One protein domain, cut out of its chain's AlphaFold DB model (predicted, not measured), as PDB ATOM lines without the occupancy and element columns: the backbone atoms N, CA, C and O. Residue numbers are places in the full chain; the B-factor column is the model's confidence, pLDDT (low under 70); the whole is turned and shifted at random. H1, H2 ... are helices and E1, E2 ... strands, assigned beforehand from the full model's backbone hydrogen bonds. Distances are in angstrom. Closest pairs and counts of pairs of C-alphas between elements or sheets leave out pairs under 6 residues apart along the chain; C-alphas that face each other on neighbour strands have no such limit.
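This is residues 38 to 166 of the 182 residues of an uncharacterized protein of Spirochaetes bacterium RBG_13_51_14 (UniProt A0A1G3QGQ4). A twisted sheet of four strands is the middle of three layers, with H3, H4 and H5 over one face and H2 and the short H1 over the other. H3 runs along edge strand E3, H5 slants over E1 and E4, and H4 crosses the strands. The printed part has 129 residues, with named elements in the order E1, E2, E3, H1, H2, H3, H4, H5, E4, class mixed. The sheet, E3, E2, E1, E4, is antiparallel; the whole is compact, radius of gyration of the C-alphas 13.5 A, spans 37 by 30 by 23 A.

E1, residues 39 to 48, E2, residues 54 to 62, and E3, residues 67 to 76, form a meander, each the antiparallel neighbour of the one before; N 44 and O 57 are 2.9 A apart, N 58 and O 72 2.8 A. E4, residues 159 to 166, is antiparallel to E1, N 43 and O 164 at 2.9 A. H3, residues 108 to 119, is over E3, height 5.6 A, closest C-alphas Arg 72 and Asp 115, 5.7 A. On the same face, H5, residues 139 to 154, touches H3 with residues 150 to 154 alone, a steep tilt of 47 degrees, closest C-alphas Leu 114 and Val 153, 6.2 A. H4, residues 127 to 135, forms a helical hairpin with H5, closest C-alphas Trp 133 and Leu 142, 6.7 A. On the opposite face, H2, residues 90 to 103, is slantwise to the strands, 42 degrees to E3 on the local plane, closest C-alphas Val 74 and Ile 101, 6.0 A. H1, residues 79 to 83, is close to H2 but not clearly touching, closest C-alphas Val 81 and Glu 100, 6.9 A. Every O i to N i+4 pair is within hydrogen-bond range in H2, H3 and H5, 3 of 5 in H4, and 0 of 1 in H1, where 2 of 2 O i to N i+3 pairs are.

E1 spans 28.9 A from C-alpha 39 at (-33.520, 30.012, -46.799); E3, 27.5 A, bends by 57 degrees at residue 70. H5 spans 21.9 A. E4 ends at C-alpha 166, (-28.317, 26.253, -41.516).

The C-alphas farthest apart, Leu 50 and Ile 64, are 39.4 A apart. The printed part has no cut, no link is long, and no printed residue is under 70 in pLDDT.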
ATOM      1  N   ASP A  38     -34.145  27.111 -49.819       95.44
ATOM      2  CA  ASP A  38     -34.200  28.495 -50.285       95.44
ATOM      3  C   ASP A  38     -33.921  29.537 -49.195       95.44
ATOM      4  O   ASP A  38     -33.765  30.714 -49.516       95.44
ATOM      5  N   ILE A  39     -33.805  29.125 -47.930       97.19
ATOM      6  CA  ILE A  39     -33.520  30.012 -46.799       97.19
ATOM      7  C   ILE A  39     -32.182  29.647 -46.157       97.19
ATOM      8  O   ILE A  39     -31.919  28.486 -45.841       97.19
ATOM      9  N   ILE A  40     -31.361  30.662 -45.914       98.12
ATOM     10  CA  ILE A  40     -30.167  30.595 -45.071       98.12
ATOM     11  C   ILE A  40     -30.552  31.136 -43.698       98.12
ATOM     12  O   ILE A  40     -31.061  32.250 -43.594       98.12
ATOM     13  N   VAL A  41     -30.297  30.367 -42.648       98.19
ATOM     14  CA  VAL A  41     -30.459  30.797 -41.259       98.19
ATOM     15  C   VAL A  41     -29.083  31.037 -40.671       98.19
ATOM     16  O   VAL A  41     -28.313  30.093 -40.535       98.19
ATOM     17  N   ILE A  42     -28.773  32.274 -40.307       98.44
ATOM     18  CA  ILE A  42     -27.533  32.640 -39.625       98.44
ATOM     19  C   ILE A  42     -27.831  32.777 -38.137       98.44
ATOM     20  O   ILE A  42     -28.671  33.590 -37.759       98.44
ATOM     21  N   LYS A  43     -27.138  31.996 -37.305       98.38
ATOM     22  CA  LYS A  43     -27.250  31.995 -35.841       98.38
ATOM     23  C   LYS A  43     -25.952  32.526 -35.267       98.38
ATOM     24  O   LYS A  43     -24.894  31.969 -35.554       98.38
ATOM     25  N   GLY A  44     -26.016  33.548 -34.432       98.25
ATOM     26  CA  GLY A  44     -24.831  34.102 -33.799       98.25
ATOM     27  C   GLY A  44     -25.032  34.366 -32.324       98.25
ATOM     28  O   GLY A  44     -26.128  34.686 -31.873       98.25
ATOM     29  N   ARG A  45     -23.943  34.247 -31.578       97.88
ATOM     30  CA  ARG A  45     -23.820  34.777 -30.224       97.88
ATOM     31  C   ARG A  45     -22.622  35.702 -30.163       97.88
ATOM     32  O   ARG A  45     -21.650  35.494 -30.891       97.88
ATOM     33  N   PHE A  46     -22.661  36.665 -29.261       97.62
ATOM     34  CA  PHE A  46     -21.538  37.549 -29.024       97.62
ATOM     35  C   PHE A  46     -21.429  37.951 -27.559       97.62
ATOM     36  O   PHE A  46     -22.401  37.890 -26.804       97.62
ATOM     37  N   LYS A  47     -20.223  38.352 -27.177       96.81
ATOM     38  CA  LYS A  47     -19.957  39.103 -25.955       96.81
ATOM     39  C   LYS A  47     -18.985  40.229 -26.274       96.81
ATOM     40  O   LYS A  47     -18.127  40.035 -27.137       96.81
ATOM     41  N   ASP A  48     -19.115  41.376 -25.634       94.38
ATOM     42  CA  ASP A  48     -18.117  42.436 -25.756       94.38
ATOM     43  C   ASP A  48     -16.834  42.106 -24.968       94.38
ATOM     44  O   ASP A  48     -16.781  41.158 -24.180       94.38
ATOM     45  N   GLY A  49     -15.765  42.864 -25.226       89.94
ATOM     46  CA  GLY A  49     -14.470  42.660 -24.569       89.94
ATOM     47  C   GLY A  49     -14.476  42.926 -23.057       89.94
ATOM     48  O   GLY A  49     -13.637  42.375 -22.346       89.94
ATOM     49  N   LEU A  50     -15.417  43.740 -22.570       89.00
ATOM     50  CA  LEU A  50     -15.597  44.034 -21.141       89.00
ATOM     51  C   LEU A  50     -16.515  43.026 -20.429       89.00
ATOM     52  O   LEU A  50     -16.609  43.057 -19.206       89.00
ATOM     53  N   GLU A  51     -17.147  42.119 -21.178       87.06
ATOM     54  CA  GLU A  51     -18.154  41.169 -20.695       87.06
ATOM     55  C   GLU A  51     -19.350  41.843 -19.992       87.06
ATOM     56  O   GLU A  51     -19.960  41.277 -19.085       87.06
ATOM     57  N   GLU A  52     -19.699  43.053 -20.431       87.81
ATOM     58  CA  GLU A  52     -20.866  43.807 -19.965       87.81
ATOM     59  C   GLU A  52     -22.083  43.574 -20.861       87.81
ATOM     60  O   GLU A  52     -23.218  43.706 -20.404       87.81
ATOM     61  N   ASN A  53     -21.871  43.221 -22.130       92.69
ATOM     62  CA  ASN A  53     -22.938  42.970 -23.090       92.69
ATOM     63  C   ASN A  53     -22.794  41.569 -23.680       92.69
ATOM     64  O   ASN A  53     -21.806  41.247 -24.341       92.69
ATOM     65  N   PHE A  54     -23.828  40.756 -23.498       96.19
ATOM     66  CA  PHE A  54     -23.975  39.437 -24.095       96.19
ATOM     67  C   PHE A  54     -25.180  39.448 -25.018       96.19
ATOM     68  O   PHE A  54     -26.232  39.977 -24.663       96.19
ATOM     69  N   GLY A  55     -25.067  38.824 -26.184       97.00
ATOM     70  CA  GLY A  55     -26.194  38.789 -27.097       97.00
ATOM     71  C   GLY A  55     -26.265  37.567 -27.984       97.00
ATOM     72  O   GLY A  55     -25.285  36.845 -28.187       97.00
ATOM     73  N   LEU A  56     -27.463  37.355 -28.515       98.19
ATOM     74  CA  LEU A  56     -27.748  36.415 -29.591       98.19
ATOM     75  C   LEU A  56     -28.364  37.181 -30.748       98.19
ATOM     76  O   LEU A  56     -29.079  38.158 -30.547       98.19
ATOM     77  N   PHE A  57     -28.144  36.689 -31.955       98.19
ATOM     78  CA  PHE A  57     -28.874  37.136 -33.125       98.19
ATOM     79  C   PHE A  57     -29.204  35.961 -34.035       98.19
ATOM     80  O   PHE A  57     -28.495  34.952 -34.090       98.19
ATOM     81  N   LEU A  58     -30.298  36.116 -34.763       97.81
ATOM     82  CA  LEU A  58     -30.763  35.179 -35.761       97.81
ATOM     83  C   LEU A  58     -31.224  35.949 -36.993       97.81
ATOM     84  O   LEU A  58     -31.984  36.908 -36.874       97.81
ATOM     85  N   VAL A  59     -30.790  35.521 -38.175       97.94
ATOM     86  CA  VAL A  59     -31.160  36.148 -39.450       97.94
ATOM     87  C   VAL A  59     -31.598  35.074 -40.435       97.94
ATOM     88  O   VAL A  59     -30.885  34.095 -40.649       97.94
ATOM     89  N   PHE A  60     -32.747  35.274 -41.067       97.62
ATOM     90  CA  PHE A  60     -33.265  34.442 -42.146       97.62
ATOM     91  C   PHE A  60     -33.102  35.186 -43.467       97.62
ATOM     92  O   PHE A  60     -33.651  36.270 -43.640       97.62
ATOM     93  N   ILE A  61     -32.367  34.607 -44.411       97.19
ATOM     94  CA  ILE A  61     -32.055  35.219 -45.705       97.19
ATOM     95  C   ILE A  61     -32.613  34.346 -46.820       97.19
ATOM     96  O   ILE A  61     -32.329  33.150 -46.881       97.19
ATOM     97  N   SER A  62     -33.368  34.945 -47.737       95.31
ATOM     98  CA  SER A  62     -33.852  34.260 -48.934       95.31
ATOM     99  C   SER A  62     -32.775  34.219 -50.011       95.31
ATOM    100  O   SER A  62     -32.228  35.249 -50.412       95.31
ATOM    101  N   ARG A  63     -32.503  33.021 -50.536       94.81
ATOM    102  CA  ARG A  63     -31.646  32.811 -51.712       94.81
ATOM    103  C   ARG A  63     -32.297  33.299 -53.002       94.81
ATOM    104  O   ARG A  63     -31.583  33.624 -53.944       94.81
ATOM    105  N   ILE A  64     -33.627  33.357 -53.039       92.88
ATOM    106  CA  ILE A  64     -34.384  33.734 -54.236       92.88
ATOM    107  C   ILE A  64     -34.437  35.252 -54.368       92.88
ATOM    108  O   ILE A  64     -34.000  35.803 -55.374       92.88
ATOM    109  N   THR A  65     -34.926  35.937 -53.334       92.06
ATOM    110  CA  THR A  65     -35.069  37.400 -53.359       92.06
ATOM    111  C   THR A  65     -33.775  38.120 -53.000       92.06
ATOM    112  O   THR A  65     -33.682  39.328 -53.190       92.06
ATOM    113  N   ARG A  66     -32.767  37.391 -52.494       93.44
ATOM    114  CA  ARG A  66     -31.504  37.942 -51.983       93.44
ATOM    115  C   ARG A  66     -31.754  39.071 -50.982       93.44
ATOM    116  O   ARG A  66     -31.141  40.131 -51.060       93.44
ATOM    117  N   ALA A  67     -32.668  38.826 -50.052       93.88
ATOM    118  CA  ALA A  67     -33.067  39.773 -49.020       93.88
ATOM    119  C   ALA A  67     -33.240  39.063 -47.676       93.88
ATOM    120  O   ALA A  67     -33.435  37.842 -47.620       93.88
ATOM    121  N   VAL A  68     -33.168  39.839 -46.596       95.75
ATOM    122  CA  VAL A  68     -33.533  39.369 -45.259       95.75
ATOM    123  C   VAL A  68     -35.049  39.192 -45.216       95.75
ATOM    124  O   VAL A  68     -35.803  40.064 -45.631       95.75
ATOM    125  N   VAL A  69     -35.486  38.020 -44.769       94.50
ATOM    126  CA  VAL A  69     -36.901  37.667 -44.590       94.50
ATOM    127  C   VAL A  69     -37.367  38.046 -43.191       94.50
ATOM    128  O   VAL A  69     -38.483  38.517 -43.011       94.50
ATOM    129  N   ALA A  70     -36.517  37.790 -42.202       94.88
ATOM    130  CA  ALA A  70     -36.741  38.127 -40.808       94.88
ATOM    131  C   ALA A  70     -35.398  38.128 -40.079       94.88
ATOM    132  O   ALA A  70     -34.494  37.361 -40.422       94.88
ATOM    133  N   SER A  71     -35.293  38.924 -39.028       96.25
ATOM    134  CA  SER A  71     -34.184  38.868 -38.085       96.25
ATOM    135  C   SER A  71     -34.675  39.159 -36.683       96.25
ATOM    136  O   SER A  71     -35.754  39.718 -36.502       96.25
ATOM    137  N   ARG A  72     -33.897  38.731 -35.695       96.06
ATOM    138  CA  ARG A  72     -34.146  39.058 -34.298       96.06
ATOM    139  C   ARG A  72     -32.877  38.933 -33.481       96.06
ATOM    140  O   ARG A  72     -32.076  38.027 -33.727       96.06
ATOM    141  N   SER A  73     -32.735  39.778 -32.477       97.56
ATOM    142  CA  SER A  73     -31.636  39.739 -31.529       97.56
ATOM    143  C   SER A  73     -32.125  39.849 -30.090       97.56
ATOM    144  O   SER A  73     -33.278  40.173 -29.811       97.56
ATOM    145  N   VAL A  74     -31.240  39.500 -29.166       97.25
ATOM    146  CA  VAL A  74     -31.376  39.782 -27.739       97.25
ATOM    147  C   VAL A  74     -30.028  40.264 -27.243       97.25
ATOM    148  O   VAL A  74     -28.998  39.697 -27.611       97.25
ATOM    149  N   ILE A  75     -30.038  41.309 -26.426       96.81
ATOM    150  CA  ILE A  75     -28.849  41.871 -25.793       96.81
ATOM    151  C   ILE A  75     -29.167  42.016 -24.315       96.81
ATOM    152  O   ILE A  75     -30.226  42.519 -23.956       96.81
ATOM    153  N   SER A  76     -28.277  41.525 -23.462       95.12
ATOM    154  CA  SER A  76     -28.454  41.495 -22.015       95.12
ATOM    155  C   SER A  76     -27.120  41.680 -21.309       95.12
ATOM    156  O   SER A  76     -26.061  41.348 -21.843       95.12
ATOM    157  N   HIS A  77     -27.189  42.115 -20.058       92.12
ATOM    158  CA  HIS A  77     -26.060  42.118 -19.129       92.12
ATOM    159  C   HIS A  77     -25.825  40.749 -18.463       92.12
ATOM    160  O   HIS A  77     -24.911  40.582 -17.656       92.12
ATOM    161  N   THR A  78     -26.634  39.737 -18.797       91.44
ATOM    162  CA  THR A  78     -26.556  38.409 -18.180       91.44
ATOM    163  C   THR A  78     -25.704  37.449 -19.008       91.44
ATOM    164  O   THR A  78     -26.050  37.086 -20.133       91.44
ATOM    165  N   ALA A  79     -24.633  36.923 -18.407       90.94
ATOM    166  CA  ALA A  79     -23.727  35.973 -19.061       90.94
ATOM    167  C   ALA A  79     -24.400  34.662 -19.528       90.94
ATOM    168  O   ALA A  79     -23.882  33.984 -20.420       90.94
ATOM    169  N   SER A  80     -25.563  34.297 -18.966       90.31
ATOM    170  CA  SER A  80     -26.345  33.123 -19.389       90.31
ATOM    171  C   SER A  80     -26.701  33.159 -20.871       90.31
ATOM    172  O   SER A  80     -26.714  32.103 -21.508       90.31
ATOM    173  N   VAL A  81     -26.912  34.355 -21.430       91.44
ATOM    174  CA  VAL A  81     -27.223  34.555 -22.847       91.44
ATOM    175  C   VAL A  81     -26.114  33.972 -23.725       91.44
ATOM    176  O   VAL A  81     -26.390  33.246 -24.678       91.44
ATOM    177  N   PHE A  82     -24.844  34.158 -23.357       92.12
ATOM    178  CA  PHE A  82     -23.714  33.669 -24.148       92.12
ATOM    179  C   PHE A  82     -23.551  32.141 -24.127       92.12
ATOM    180  O   PHE A  82     -22.860  31.572 -24.977       92.12
ATOM    181  N   HIS A  83     -24.196  31.423 -23.204       92.19
ATOM    182  CA  HIS A  83     -24.123  29.959 -23.157       92.19
ATOM    183  C   HIS A  83     -24.925  29.268 -24.269       92.19
ATOM    184  O   HIS A  83     -24.693  28.084 -24.538       92.19
ATOM    185  N   HIS A  84     -25.813  29.987 -24.959       93.75
ATOM    186  CA  HIS A  84     -26.599  29.449 -26.069       93.75
ATOM    187  C   HIS A  84     -25.742  29.314 -27.323       93.75
ATOM    188  O   HIS A  84     -25.339  30.296 -27.941       93.75
ATOM    189  N   LYS A  85     -25.409  28.073 -27.687       93.31
ATOM    190  CA  LYS A  85     -24.471  27.786 -28.775       93.31
ATOM    191  C   LYS A  85     -25.158  27.916 -30.139       93.31
ATOM    192  O   LYS A  85     -26.210  27.309 -30.330       93.31
ATOM    193  N   PRO A  86     -24.535  28.595 -31.119       95.44
ATOM    194  CA  PRO A  86     -25.110  28.741 -32.456       95.44
ATOM    195  C   PRO A  86     -25.174  27.414 -33.224       95.44
ATOM    196  O   PRO A  86     -25.956  27.306 -34.154       95.44
ATOM    197  N   PHE A  87     -24.427  26.384 -32.811       95.12
ATOM    198  CA  PHE A  87     -24.438  25.044 -33.421       95.12
ATOM    199  C   PHE A  87     -25.706  24.226 -33.132       95.12
ATOM    200  O   PHE A  87     -25.900  23.160 -33.713       95.12
ATOM    201  N   ASP A  88     -26.559  24.687 -32.213       93.50
ATOM    202  CA  ASP A  88     -27.861  24.065 -31.996       93.50
ATOM    203  C   ASP A  88     -28.757  24.267 -33.226       93.50
ATOM    204  O   ASP A  88     -28.624  25.253 -33.955       93.50
ATOM    205  N   ASN A  89     -29.720  23.359 -33.419       95.44
ATOM    206  CA  ASN A  89     -30.748  23.529 -34.444       95.44
ATOM    207  C   ASN A  89     -31.468  24.878 -34.281       95.44
ATOM    208  O   ASN A  89     -31.853  25.252 -33.167       95.44
ATOM    209  N   TRP A  90     -31.722  25.561 -35.397       96.50
ATOM    210  CA  TRP A  90     -32.275  26.911 -35.408       96.50
ATOM    211  C   TRP A  90     -33.581  27.057 -34.620       96.50
ATOM    212  O   TRP A  90     -33.795  28.098 -34.006       96.50
ATOM    213  N   LYS A  91     -34.437  26.025 -34.575       95.75
ATOM    214  CA  LYS A  91     -35.699  26.067 -33.818       95.75
ATOM    215  C   LYS A  91     -35.436  26.171 -32.320       95.75
ATOM    216  O   LYS A  91     -36.072  26.964 -31.630       95.75
ATOM    217  N   ASN A  92     -34.476  25.388 -31.827       95.56
ATOM    218  CA  ASN A  92     -34.066  25.411 -30.426       95.56
ATOM    219  C   ASN A  92     -33.361  26.723 -30.091       95.56
ATOM    220  O   ASN A  92     -33.631  27.304 -29.043       95.56
ATOM    221  N   PHE A  93     -32.490  27.199 -30.985       97.00
ATOM    222  CA  PHE A  93     -31.806  28.477 -30.823       97.00
ATOM    223  C   PHE A  93     -32.800  29.645 -30.762       97.00
ATOM    224  O   PHE A  93     -32.739  30.447 -29.836       97.00
ATOM    225  N   PHE A  94     -33.775  29.686 -31.676       95.56
ATOM    226  CA  PHE A  94     -34.854  30.676 -31.674       95.56
ATOM    227  C   PHE A  94     -35.649  30.638 -30.367       95.56
ATOM    228  O   PHE A  94     -35.846  31.668 -29.740       95.56
ATOM    229  N   SER A  95     -36.082  29.457 -29.916       94.88
ATOM    230  CA  SER A  95     -36.849  29.338 -28.667       94.88
ATOM    231  C   SER A  95     -36.057  29.796 -27.440       94.88
ATOM    232  O   SER A  95     -36.634  30.375 -26.525       94.88
ATOM    233  N   LYS A  96     -34.738  29.565 -27.416       95.19
ATOM    234  CA  LYS A  96     -33.851  30.094 -26.370       95.19
ATOM    235  C   LYS A  96     -33.765  31.617 -26.444       95.19
ATOM    236  O   LYS A  96     -33.921  32.256 -25.415       95.19
ATOM    237  N   LEU A  97     -33.587  32.177 -27.639       95.44
ATOM    238  CA  LEU A  97     -33.569  33.623 -27.869       95.44
ATOM    239  C   LEU A  97     -34.866  34.282 -27.377       95.44
ATOM    240  O   LEU A  97     -34.797  35.212 -26.583       95.44
ATOM    241  N   GLU A  98     -36.038  33.765 -27.762       94.50
ATOM    242  CA  GLU A  98     -37.338  34.276 -27.288       94.50
ATOM    243  C   GLU A  98     -37.461  34.237 -25.768       94.50
ATOM    244  O   GLU A  98     -37.985  35.167 -25.158       94.50
ATOM    245  N   ARG A  99     -36.974  33.155 -25.157       94.69
ATOM    246  CA  ARG A  99     -37.004  33.005 -23.709       94.69
ATOM    247  C   ARG A  99     -36.145  34.068 -23.027       94.69
ATOM    248  O   ARG A  99     -36.630  34.707 -22.100       94.69
ATOM    249  N   GLU A 100     -34.918  34.298 -23.497       94.81
ATOM    250  CA  GLU A 100     -34.063  35.355 -22.941       94.81
ATOM    251  C   GLU A 100     -34.698  36.744 -23.130       94.81
ATOM    252  O   GLU A 100     -34.652  37.541 -22.204       94.81
ATOM    253  N   ILE A 101     -35.382  37.014 -24.253       93.81
ATOM    254  CA  ILE A 101     -36.144  38.268 -24.430       93.81
ATOM    255  C   ILE A 101     -37.222  38.433 -23.349       93.81
ATOM    256  O   ILE A 101     -37.472  39.546 -22.895       93.81
ATOM    257  N   SER A 102     -37.886  37.344 -22.953       90.81
ATOM    258  CA  SER A 102     -38.965  37.393 -21.960       90.81
ATOM    259  C   SER A 102     -38.504  37.354 -20.499       90.81
ATOM    260  O   SER A 102     -39.255  37.786 -19.627       90.81
ATOM    261  N   GLU A 103     -37.321  36.800 -20.223       87.00
ATOM    262  CA  GLU A 103     -36.882  36.451 -18.863       87.00
ATOM    263  C   GLU A 103     -35.639  37.218 -18.389       87.00
ATOM    264  O   GLU A 103     -35.449  37.351 -17.180       87.00
ATOM    265  N   ALA A 104     -34.780  37.689 -19.299       80.19
ATOM    266  CA  ALA A 104     -33.520  38.335 -18.941       80.19
ATOM    267  C   ALA A 104     -33.672  39.851 -18.733       80.19
ATOM    268  O   ALA A 104     -34.633  40.476 -19.183       80.19
ATOM    269  N   ASP A 105     -32.676  40.447 -18.078       88.69
ATOM    270  CA  ASP A 105     -32.497  41.900 -18.054       88.69
ATOM    271  C   ASP A 105     -31.946  42.349 -19.412       88.69
ATOM    272  O   ASP A 105     -30.750  42.194 -19.692       88.69
ATOM    273  N   VAL A 106     -32.846  42.763 -20.304       94.31
ATOM    274  CA  VAL A 106     -32.534  43.055 -21.706       94.31
ATOM    275  C   VAL A 106     -32.363  44.547 -21.966       94.31
ATOM    276  O   VAL A 106     -33.122  45.379 -21.474       94.31
ATOM    277  N   ASP A 107     -31.394  44.875 -22.816       95.31
ATOM    278  CA  ASP A 107     -31.173  46.224 -23.328       95.31
ATOM    279  C   ASP A 107     -31.993  46.411 -24.613       95.31
ATOM    280  O   ASP A 107     -31.550  46.098 -25.724       95.31
ATOM    281  N   THR A 108     -33.231  46.883 -24.454       95.19
ATOM    282  CA  THR A 108     -34.179  47.026 -25.568       95.19
ATOM    283  C   THR A 108     -33.725  48.048 -26.606       95.19
ATOM    284  O   THR A 108     -34.029  47.882 -27.783       95.19
ATOM    285  N   GLU A 109     -32.997  49.089 -26.190       95.69
ATOM    286  CA  GLU A 109     -32.492  50.119 -27.102       95.69
ATOM    287  C   GLU A 109     -31.424  49.524 -28.021       95.69
ATOM    288  O   GLU A 109     -31.539  49.607 -29.245       95.69
ATOM    289  N   LYS A 110     -30.426  48.827 -27.464       95.81
ATOM    290  CA  LYS A 110     -29.411  48.153 -28.284       95.81
ATOM    291  C   LYS A 110     -30.011  47.059 -29.164       95.81
ATOM    292  O   LYS A 110     -29.559  46.892 -30.297       95.81
ATOM    293  N   MET A 111     -31.007  46.324 -28.662       96.69
ATOM    294  CA  MET A 111     -31.739  45.331 -29.458       96.69
ATOM    295  C   MET A 111     -32.404  45.977 -30.671       96.69
ATOM    296  O   MET A 111     -32.214  45.496 -31.782       96.69
ATOM    297  N   GLU A 112     -33.119  47.088 -30.486       96.94
ATOM    298  CA  GLU A 112     -33.784  47.797 -31.581       96.94
ATOM    299  C   GLU A 112     -32.778  48.291 -32.631       96.94
ATOM    300  O   GLU A 112     -32.997  48.127 -33.833       96.94
ATOM    301  N   VAL A 113     -31.642  48.856 -32.213       97.19
ATOM    302  CA  VAL A 113     -30.612  49.315 -33.159       97.19
ATOM    303  C   VAL A 113     -30.003  48.136 -33.930       97.19
ATOM    304  O   VAL A 113     -29.825  48.231 -35.148       97.19
ATOM    305  N   LEU A 114     -29.705  47.019 -33.256       97.62
ATOM    306  CA  LEU A 114     -29.170  45.826 -33.913       97.62
ATOM    307  C   LEU A 114     -30.187  45.201 -34.866       97.62
ATOM    308  O   LEU A 114     -29.836  44.941 -36.015       97.62
ATOM    309  N   ASP A 115     -31.434  45.027 -34.441       97.69
ATOM    310  CA  ASP A 115     -32.503  44.461 -35.265       97.69
ATOM    311  C   ASP A 115     -32.732  45.293 -36.531       97.69
ATOM    312  O   ASP A 115     -32.725  44.734 -37.626       97.69
ATOM    313  N   ASN A 116     -32.779  46.625 -36.423       97.19
ATOM    314  CA  ASN A 116     -32.915  47.521 -37.576       97.19
ATOM    315  C   ASN A 116     -31.795  47.347 -38.619       97.19
ATOM    316  O   ASN A 116     -32.027  47.457 -39.826       97.19
ATOM    317  N   VAL A 117     -30.559  47.097 -38.177       97.62
ATOM    318  CA  VAL A 117     -29.432  46.848 -39.089       97.62
ATOM    319  C   VAL A 117     -29.466  45.427 -39.639       97.62
ATOM    320  O   VAL A 117     -29.160  45.231 -40.817       97.62
ATOM    321  N   LEU A 118     -29.861  44.444 -38.827       97.69
ATOM    322  CA  LEU A 118     -30.002  43.056 -39.258       97.69
ATOM    323  C   LEU A 118     -31.092  42.902 -40.330       97.69
ATOM    324  O   LEU A 118     -30.870  42.210 -41.322       97.69
ATOM    325  N   GLU A 119     -32.216  43.605 -40.193       96.31
ATOM    326  CA  GLU A 119     -33.307  43.621 -41.177       96.31
ATOM    327  C   GLU A 119     -32.865  44.216 -42.519       96.31
ATOM    328  O   GLU A 119     -33.359  43.826 -43.575       96.31
ATOM    329  N   ARG A 120     -31.886  45.128 -42.487       95.75
ATOM    330  CA  ARG A 120     -31.353  45.844 -43.654       95.75
ATOM    331  C   ARG A 120     -29.983  45.337 -44.092       95.75
ATOM    332  O   ARG A 120     -29.277  46.029 -44.828       95.75
ATOM    333  N   LEU A 121     -29.584  44.121 -43.696       95.94
ATOM    334  CA  LEU A 121     -28.278  43.562 -44.073       95.94
ATOM    335  C   LEU A 121     -28.051  43.571 -45.584       95.94
ATOM    336  O   LEU A 121     -26.920  43.765 -46.017       95.94
ATOM    337  N   ASN A 122     -29.107  43.411 -46.385       95.31
ATOM    338  CA  ASN A 122     -29.037  43.452 -47.846       95.31
ATOM    339  C   ASN A 122     -28.578  44.797 -48.428       95.31
ATOM    340  O   ASN A 122     -28.185  44.845 -49.591       95.31
ATOM    341  N   GLU A 123     -28.579  45.872 -47.643       95.44
ATOM    342  CA  GLU A 123     -28.034  47.174 -48.037       95.44
ATOM    343  C   GLU A 123     -26.517  47.277 -47.810       95.44
ATOM    344  O   GLU A 123     -25.854  48.175 -48.339       95.44
ATOM    345  N   LEU A 124     -25.935  46.356 -47.037       95.00
ATOM    346  CA  LEU A 124     -24.508  46.349 -46.747       95.00
ATOM    347  C   LEU A 124     -23.716  45.749 -47.910       95.00
ATOM    348  O   LEU A 124     -24.047  44.699 -48.458       95.00
ATOM    349  N   LYS A 125     -22.581  46.377 -48.238       94.44
ATOM    350  CA  LYS A 125     -21.735  45.988 -49.383       94.44
ATOM    351  C   LYS A 125     -21.282  44.525 -49.365       94.44
ATOM    352  O   LYS A 125     -21.060  43.960 -50.427       94.44
ATOM    353  N   PHE A 126     -21.109  43.929 -48.183       94.94
ATOM    354  CA  PHE A 126     -20.641  42.545 -48.057       94.94
ATOM    355  C   PHE A 126     -21.754  41.508 -48.251       94.94
ATOM    356  O   PHE A 126     -21.460  40.324 -48.375       94.94
ATOM    357  N   PHE A 127     -23.026  41.915 -48.250       96.88
ATOM    358  CA  PHE A 127     -24.150  40.986 -48.205       96.88
ATOM    359  C   PHE A 127     -24.182  40.024 -49.391       96.88
ATOM    360  O   PHE A 127     -24.522  38.853 -49.249       96.88
ATOM    361  N   THR A 128     -23.768  40.484 -50.570       94.69
ATOM    362  CA  THR A 128     -23.675  39.632 -51.758       94.69
ATOM    363  C   THR A 128     -22.683  38.481 -51.586       94.69
ATOM    364  O   THR A 128     -22.908  37.423 -52.171       94.69
ATOM    365  N   SER A 129     -21.651  38.647 -50.752       97.44
ATOM    366  CA  SER A 129     -20.661  37.617 -50.426       97.44
ATOM    367  C   SER A 129     -21.170  36.577 -49.424       97.44
ATOM    368  O   SER A 129     -20.619  35.484 -49.374       97.44
ATOM    369  N   VAL A 130     -22.247  36.853 -48.673       97.69
ATOM    370  CA  VAL A 130     -22.840  35.885 -47.725       97.69
ATOM    371  C   VAL A 130     -23.208  34.581 -48.429       97.69
ATOM    372  O   VAL A 130     -22.958  33.504 -47.899       97.69
ATOM    373  N   PHE A 131     -23.761  34.667 -49.639       97.56
ATOM    374  CA  PHE A 131     -24.169  33.495 -50.414       97.56
ATOM    375  C   PHE A 131     -22.973  32.614 -50.790       97.56
ATOM    376  O   PHE A 131     -23.030  31.403 -50.594       97.56
ATOM    377  N   GLU A 132     -21.879  33.231 -51.243       97.62
ATOM    378  CA  GLU A 132     -20.634  32.536 -51.581       97.62
ATOM    379  C   GLU A 132     -20.000  31.890 -50.342       97.62
ATOM    380  O   GLU A 132     -19.593  30.730 -50.383       97.62
ATOM    381  N   TRP A 133     -19.960  32.600 -49.211       98.12
ATOM    382  CA  TRP A 133     -19.410  32.047 -47.974       98.12
ATOM    383  C   TRP A 133     -20.226  30.868 -47.456       98.12
ATOM    384  O   TRP A 133     -19.657  29.866 -47.038       98.12
ATOM    385  N   VAL A 134     -21.553  30.941 -47.531       97.62
ATOM    386  CA  VAL A 134     -22.424  29.824 -47.147       97.62
ATOM    387  C   VAL A 134     -22.234  28.627 -48.083       97.62
ATOM    388  O   VAL A 134     -22.185  27.494 -47.616       97.62
ATOM    389  N   GLU A 135     -22.101  28.851 -49.392       96.44
ATOM    390  CA  GLU A 135     -21.848  27.781 -50.370       96.44
ATOM    391  C   GLU A 135     -20.498  27.088 -50.145       96.44
ATOM    392  O   GLU A 135     -20.406  25.865 -50.255       96.44
ATOM    393  N   ASN A 136     -19.477  27.848 -49.751       97.69
ATOM    394  CA  ASN A 136     -18.129  27.342 -49.494       97.69
ATOM    395  C   ASN A 136     -17.890  26.895 -48.039       97.69
ATOM    396  O   ASN A 136     -16.773  26.502 -47.704       97.69
ATOM    397  N   ASN A 137     -18.907  26.933 -47.169       97.00
ATOM    398  CA  ASN A 137     -18.777  26.714 -45.718       97.00
ATOM    399  C   ASN A 137     -17.712  27.605 -45.044       97.00
ATOM    400  O   ASN A 137     -17.041  27.207 -44.092       97.00
ATOM    401  N   ASP A 138     -17.574  28.838 -45.522       97.62
ATOM    402  CA  ASP A 138     -16.633  29.833 -45.021       97.62
ATOM    403  C   ASP A 138     -17.201  30.574 -43.798       97.62
ATOM    404  O   ASP A 138     -17.572  31.752 -43.824       97.62
ATOM    405  N   ILE A 139     -17.292  29.837 -42.689       96.38
ATOM    406  CA  ILE A 139     -17.791  30.345 -41.403       96.38
ATOM    407  C   ILE A 139     -16.882  31.456 -40.857       96.38
ATOM    408  O   ILE A 139     -17.357  32.358 -40.166       96.38
ATOM    409  N   MET A 140     -15.583  31.418 -41.171       96.88
ATOM    410  CA  MET A 140     -14.619  32.415 -40.705       96.88
ATOM    411  C   MET A 140     -14.932  33.798 -41.278       96.88
ATOM    412  O   MET A 140     -15.047  34.752 -40.508       96.88
ATOM    413  N   ASN A 141     -15.140  33.908 -42.595       97.62
ATOM    414  CA  ASN A 141     -15.513  35.186 -43.200       97.62
ATOM    415  C   ASN A 141     -16.898  35.661 -42.744       97.62
ATOM    416  O   ASN A 141     -17.066  36.852 -42.482       97.62
ATOM    417  N   LEU A 142     -17.874  34.759 -42.577       97.06
ATOM    418  CA  LEU A 142     -19.169  35.130 -41.993       97.06
ATOM    419  C   LEU A 142     -18.999  35.711 -40.585       97.06
ATOM    420  O   LEU A 142     -19.518  36.787 -40.296       97.06
ATOM    421  N   THR A 143     -18.232  35.037 -39.730       97.88
ATOM    422  CA  THR A 143     -18.015  35.453 -38.340       97.88
ATOM    423  C   THR A 143     -17.303  36.805 -38.268       97.88
ATOM    424  O   THR A 143     -17.793  37.698 -37.582       97.88
ATOM    425  N   ASP A 144     -16.218  37.009 -39.027       97.44
ATOM    426  CA  ASP A 144     -15.490  38.291 -39.075       97.44
ATOM    427  C   ASP A 144     -16.391  39.456 -39.515       97.44
ATOM    428  O   ASP A 144     -16.340  40.556 -38.954       97.44
ATOM    429  N   ARG A 145     -17.262  39.237 -40.506       97.25
ATOM    430  CA  ARG A 145     -18.164  40.294 -40.981       97.25
ATOM    431  C   ARG A 145     -19.281  40.598 -40.005       97.25
ATOM    432  O   ARG A 145     -19.557  41.774 -39.782       97.25
ATOM    433  N   PHE A 146     -19.891  39.582 -39.405       97.75
ATOM    434  CA  PHE A 146     -20.918  39.803 -38.391       97.75
ATOM    435  C   PHE A 146     -20.337  40.417 -37.112       97.75
ATOM    436  O   PHE A 146     -20.989  41.271 -36.524       97.75
ATOM    437  N   GLN A 147     -19.090  40.108 -36.746       97.75
ATOM    438  CA  GLN A 147     -18.372  40.817 -35.683       97.75
ATOM    439  C   GLN A 147     -18.222  42.306 -35.989       97.75
ATOM    440  O   GLN A 147     -18.527  43.141 -35.144       97.75
ATOM    441  N   LYS A 148     -17.853  42.666 -37.223       97.06
ATOM    442  CA  LYS A 148     -17.808  44.077 -37.643       97.06
ATOM    443  C   LYS A 148     -19.179  44.746 -37.596       97.06
ATOM    444  O   LYS A 148     -19.255  45.912 -37.228       97.06
ATOM    445  N   VAL A 149     -20.252  44.038 -37.958       97.38
ATOM    446  CA  VAL A 149     -21.623  44.559 -37.824       97.38
ATOM    447  C   VAL A 149     -21.941  44.831 -36.355       97.38
ATOM    448  O   VAL A 149     -22.287  45.960 -36.031       97.38
ATOM    449  N   VAL A 150     -21.756  43.847 -35.472       97.31
ATOM    450  CA  VAL A 150     -22.024  43.986 -34.031       97.31
ATOM    451  C   VAL A 150     -21.207  45.131 -33.425       97.31
ATOM    452  O   VAL A 150     -21.789  46.010 -32.794       97.31
ATOM    453  N   ASN A 151     -19.897  45.187 -33.683       96.75
ATOM    454  CA  ASN A 151     -19.022  46.236 -33.150       96.75
ATOM    455  C   ASN A 151     -19.458  47.633 -33.595       96.75
ATOM    456  O   ASN A 151     -19.577  48.540 -32.773       96.75
ATOM    457  N   ASN A 152     -19.747  47.798 -34.888       95.81
ATOM    458  CA  ASN A 152     -20.160  49.087 -35.437       95.81
ATOM    459  C   ASN A 152     -21.533  49.525 -34.920       95.81
ATOM    460  O   ASN A 152     -21.747  50.712 -34.697       95.81
ATOM    461  N   VAL A 153     -22.471  48.590 -34.767       94.94
ATOM    462  CA  VAL A 153     -23.828  48.904 -34.310       94.94
ATOM    463  C   VAL A 153     -23.832  49.268 -32.831       94.94
ATOM    464  O   VAL A 153     -24.403  50.288 -32.456       94.94
ATOM    465  N   LEU A 154     -23.151  48.473 -32.008       94.38
ATOM    466  CA  LEU A 154     -23.123  48.664 -30.559       94.38
ATOM    467  C   LEU A 154     -22.070  49.676 -30.098       94.38
ATOM    468  O   LEU A 154     -21.987  49.947 -28.905       94.38
ATOM    469  N   GLN A 155     -21.286  50.239 -31.025       94.31
ATOM    470  CA  GLN A 155     -20.194  51.176 -30.737       94.31
ATOM    471  C   GLN A 155     -19.175  50.602 -29.736       94.31
ATOM    472  O   GLN A 155     -18.688  51.306 -28.852       94.31
ATOM    473  N   ILE A 156     -18.857  49.312 -29.877       93.06
ATOM    474  CA  ILE A 156     -17.880  48.606 -29.036       93.06
ATOM    475  C   ILE A 156     -16.599  48.332 -29.822       93.06
ATOM    476  O   ILE A 156     -16.638  48.013 -31.012       93.06
ATOM    477  N   GLU A 157     -15.451  48.457 -29.155       89.69
ATOM    478  CA  GLU A 157     -14.140  48.292 -29.796       89.69
ATOM    479  C   GLU A 157     -13.891  46.844 -30.223       89.69
ATOM    480  O   GLU A 157     -13.452  46.584 -31.347       89.69
ATOM    481  N   ASP A 158     -14.210  45.904 -29.335       92.25
ATOM    482  CA  ASP A 158     -14.003  44.484 -29.559       92.25
ATOM    483  C   ASP A 158     -15.187  43.657 -29.059       92.25
ATOM    484  O   ASP A 158     -15.792  43.938 -28.019       92.25
ATOM    485  N   SER A 159     -15.500  42.610 -29.815       95.25
ATOM    486  CA  SER A 159     -16.459  41.595 -29.415       95.25
ATOM    487  C   SER A 159     -15.999  40.236 -29.895       95.25
ATOM    488  O   SER A 159     -15.367  40.089 -30.938       95.25
ATOM    489  N   HIS A 160     -16.352  39.214 -29.132       96.38
ATOM    490  CA  HIS A 160     -16.153  37.841 -29.533       96.38
ATOM    491  C   HIS A 160     -17.456  37.283 -30.100       96.38
ATOM    492  O   HIS A 160     -18.360  36.922 -29.343       96.38
ATOM    493  N   VAL A 161     -17.533  37.184 -31.429       97.50
ATOM    494  CA  VAL A 161     -18.660  36.555 -32.127       97.50
ATOM    495  C   VAL A 161     -18.365  35.086 -32.407       97.50
ATOM    496  O   VAL A 161     -17.280  34.717 -32.853       97.50
ATOM    497  N   VAL A 162     -19.364  34.238 -32.178       97.56
ATOM    498  CA  VAL A 162     -19.388  32.853 -32.660       97.56
ATOM    499  C   VAL A 162     -20.665  32.669 -33.455       97.56
ATOM    500  O   VAL A 162     -21.748  32.991 -32.963       97.56
ATOM    501  N   LEU A 163     -20.544  32.132 -34.663       97.19
ATOM    502  CA  LEU A 163     -21.651  31.992 -35.596       97.19
ATOM    503  C   LEU A 163     -21.645  30.618 -36.259       97.19
ATOM    504  O   LEU A 163     -20.608  29.974 -36.398       97.19
ATOM    505  N   ASP A 164     -22.835  30.188 -36.651       98.19
ATOM    506  CA  ASP A 164     -23.082  29.021 -37.483       98.19
ATOM    507  C   ASP A 164     -24.254  29.320 -38.427       98.19
ATOM    508  O   ASP A 164     -25.012  30.274 -38.209       98.19
ATOM    509  N   PHE A 165     -24.432  28.508 -39.465       98.25
ATOM    510  CA  PHE A 165     -25.565  28.650 -40.370       98.25
ATOM    511  C   PHE A 165     -26.239  27.316 -40.699       98.25
ATOM    512  O   PHE A 165     -25.630  26.254 -40.693       98.25
ATOM    513  N   GLU A 166     -27.525  27.383 -41.030       97.69
ATOM    514  CA  GLU A 166     -28.317  26.253 -41.516       97.69
ATOM    515  C   GLU A 166     -29.004  26.616 -42.830       97.69
ATOM    516  O   GLU A 166     -29.438  27.750 -43.027       97.69
TER     517      GLU A 166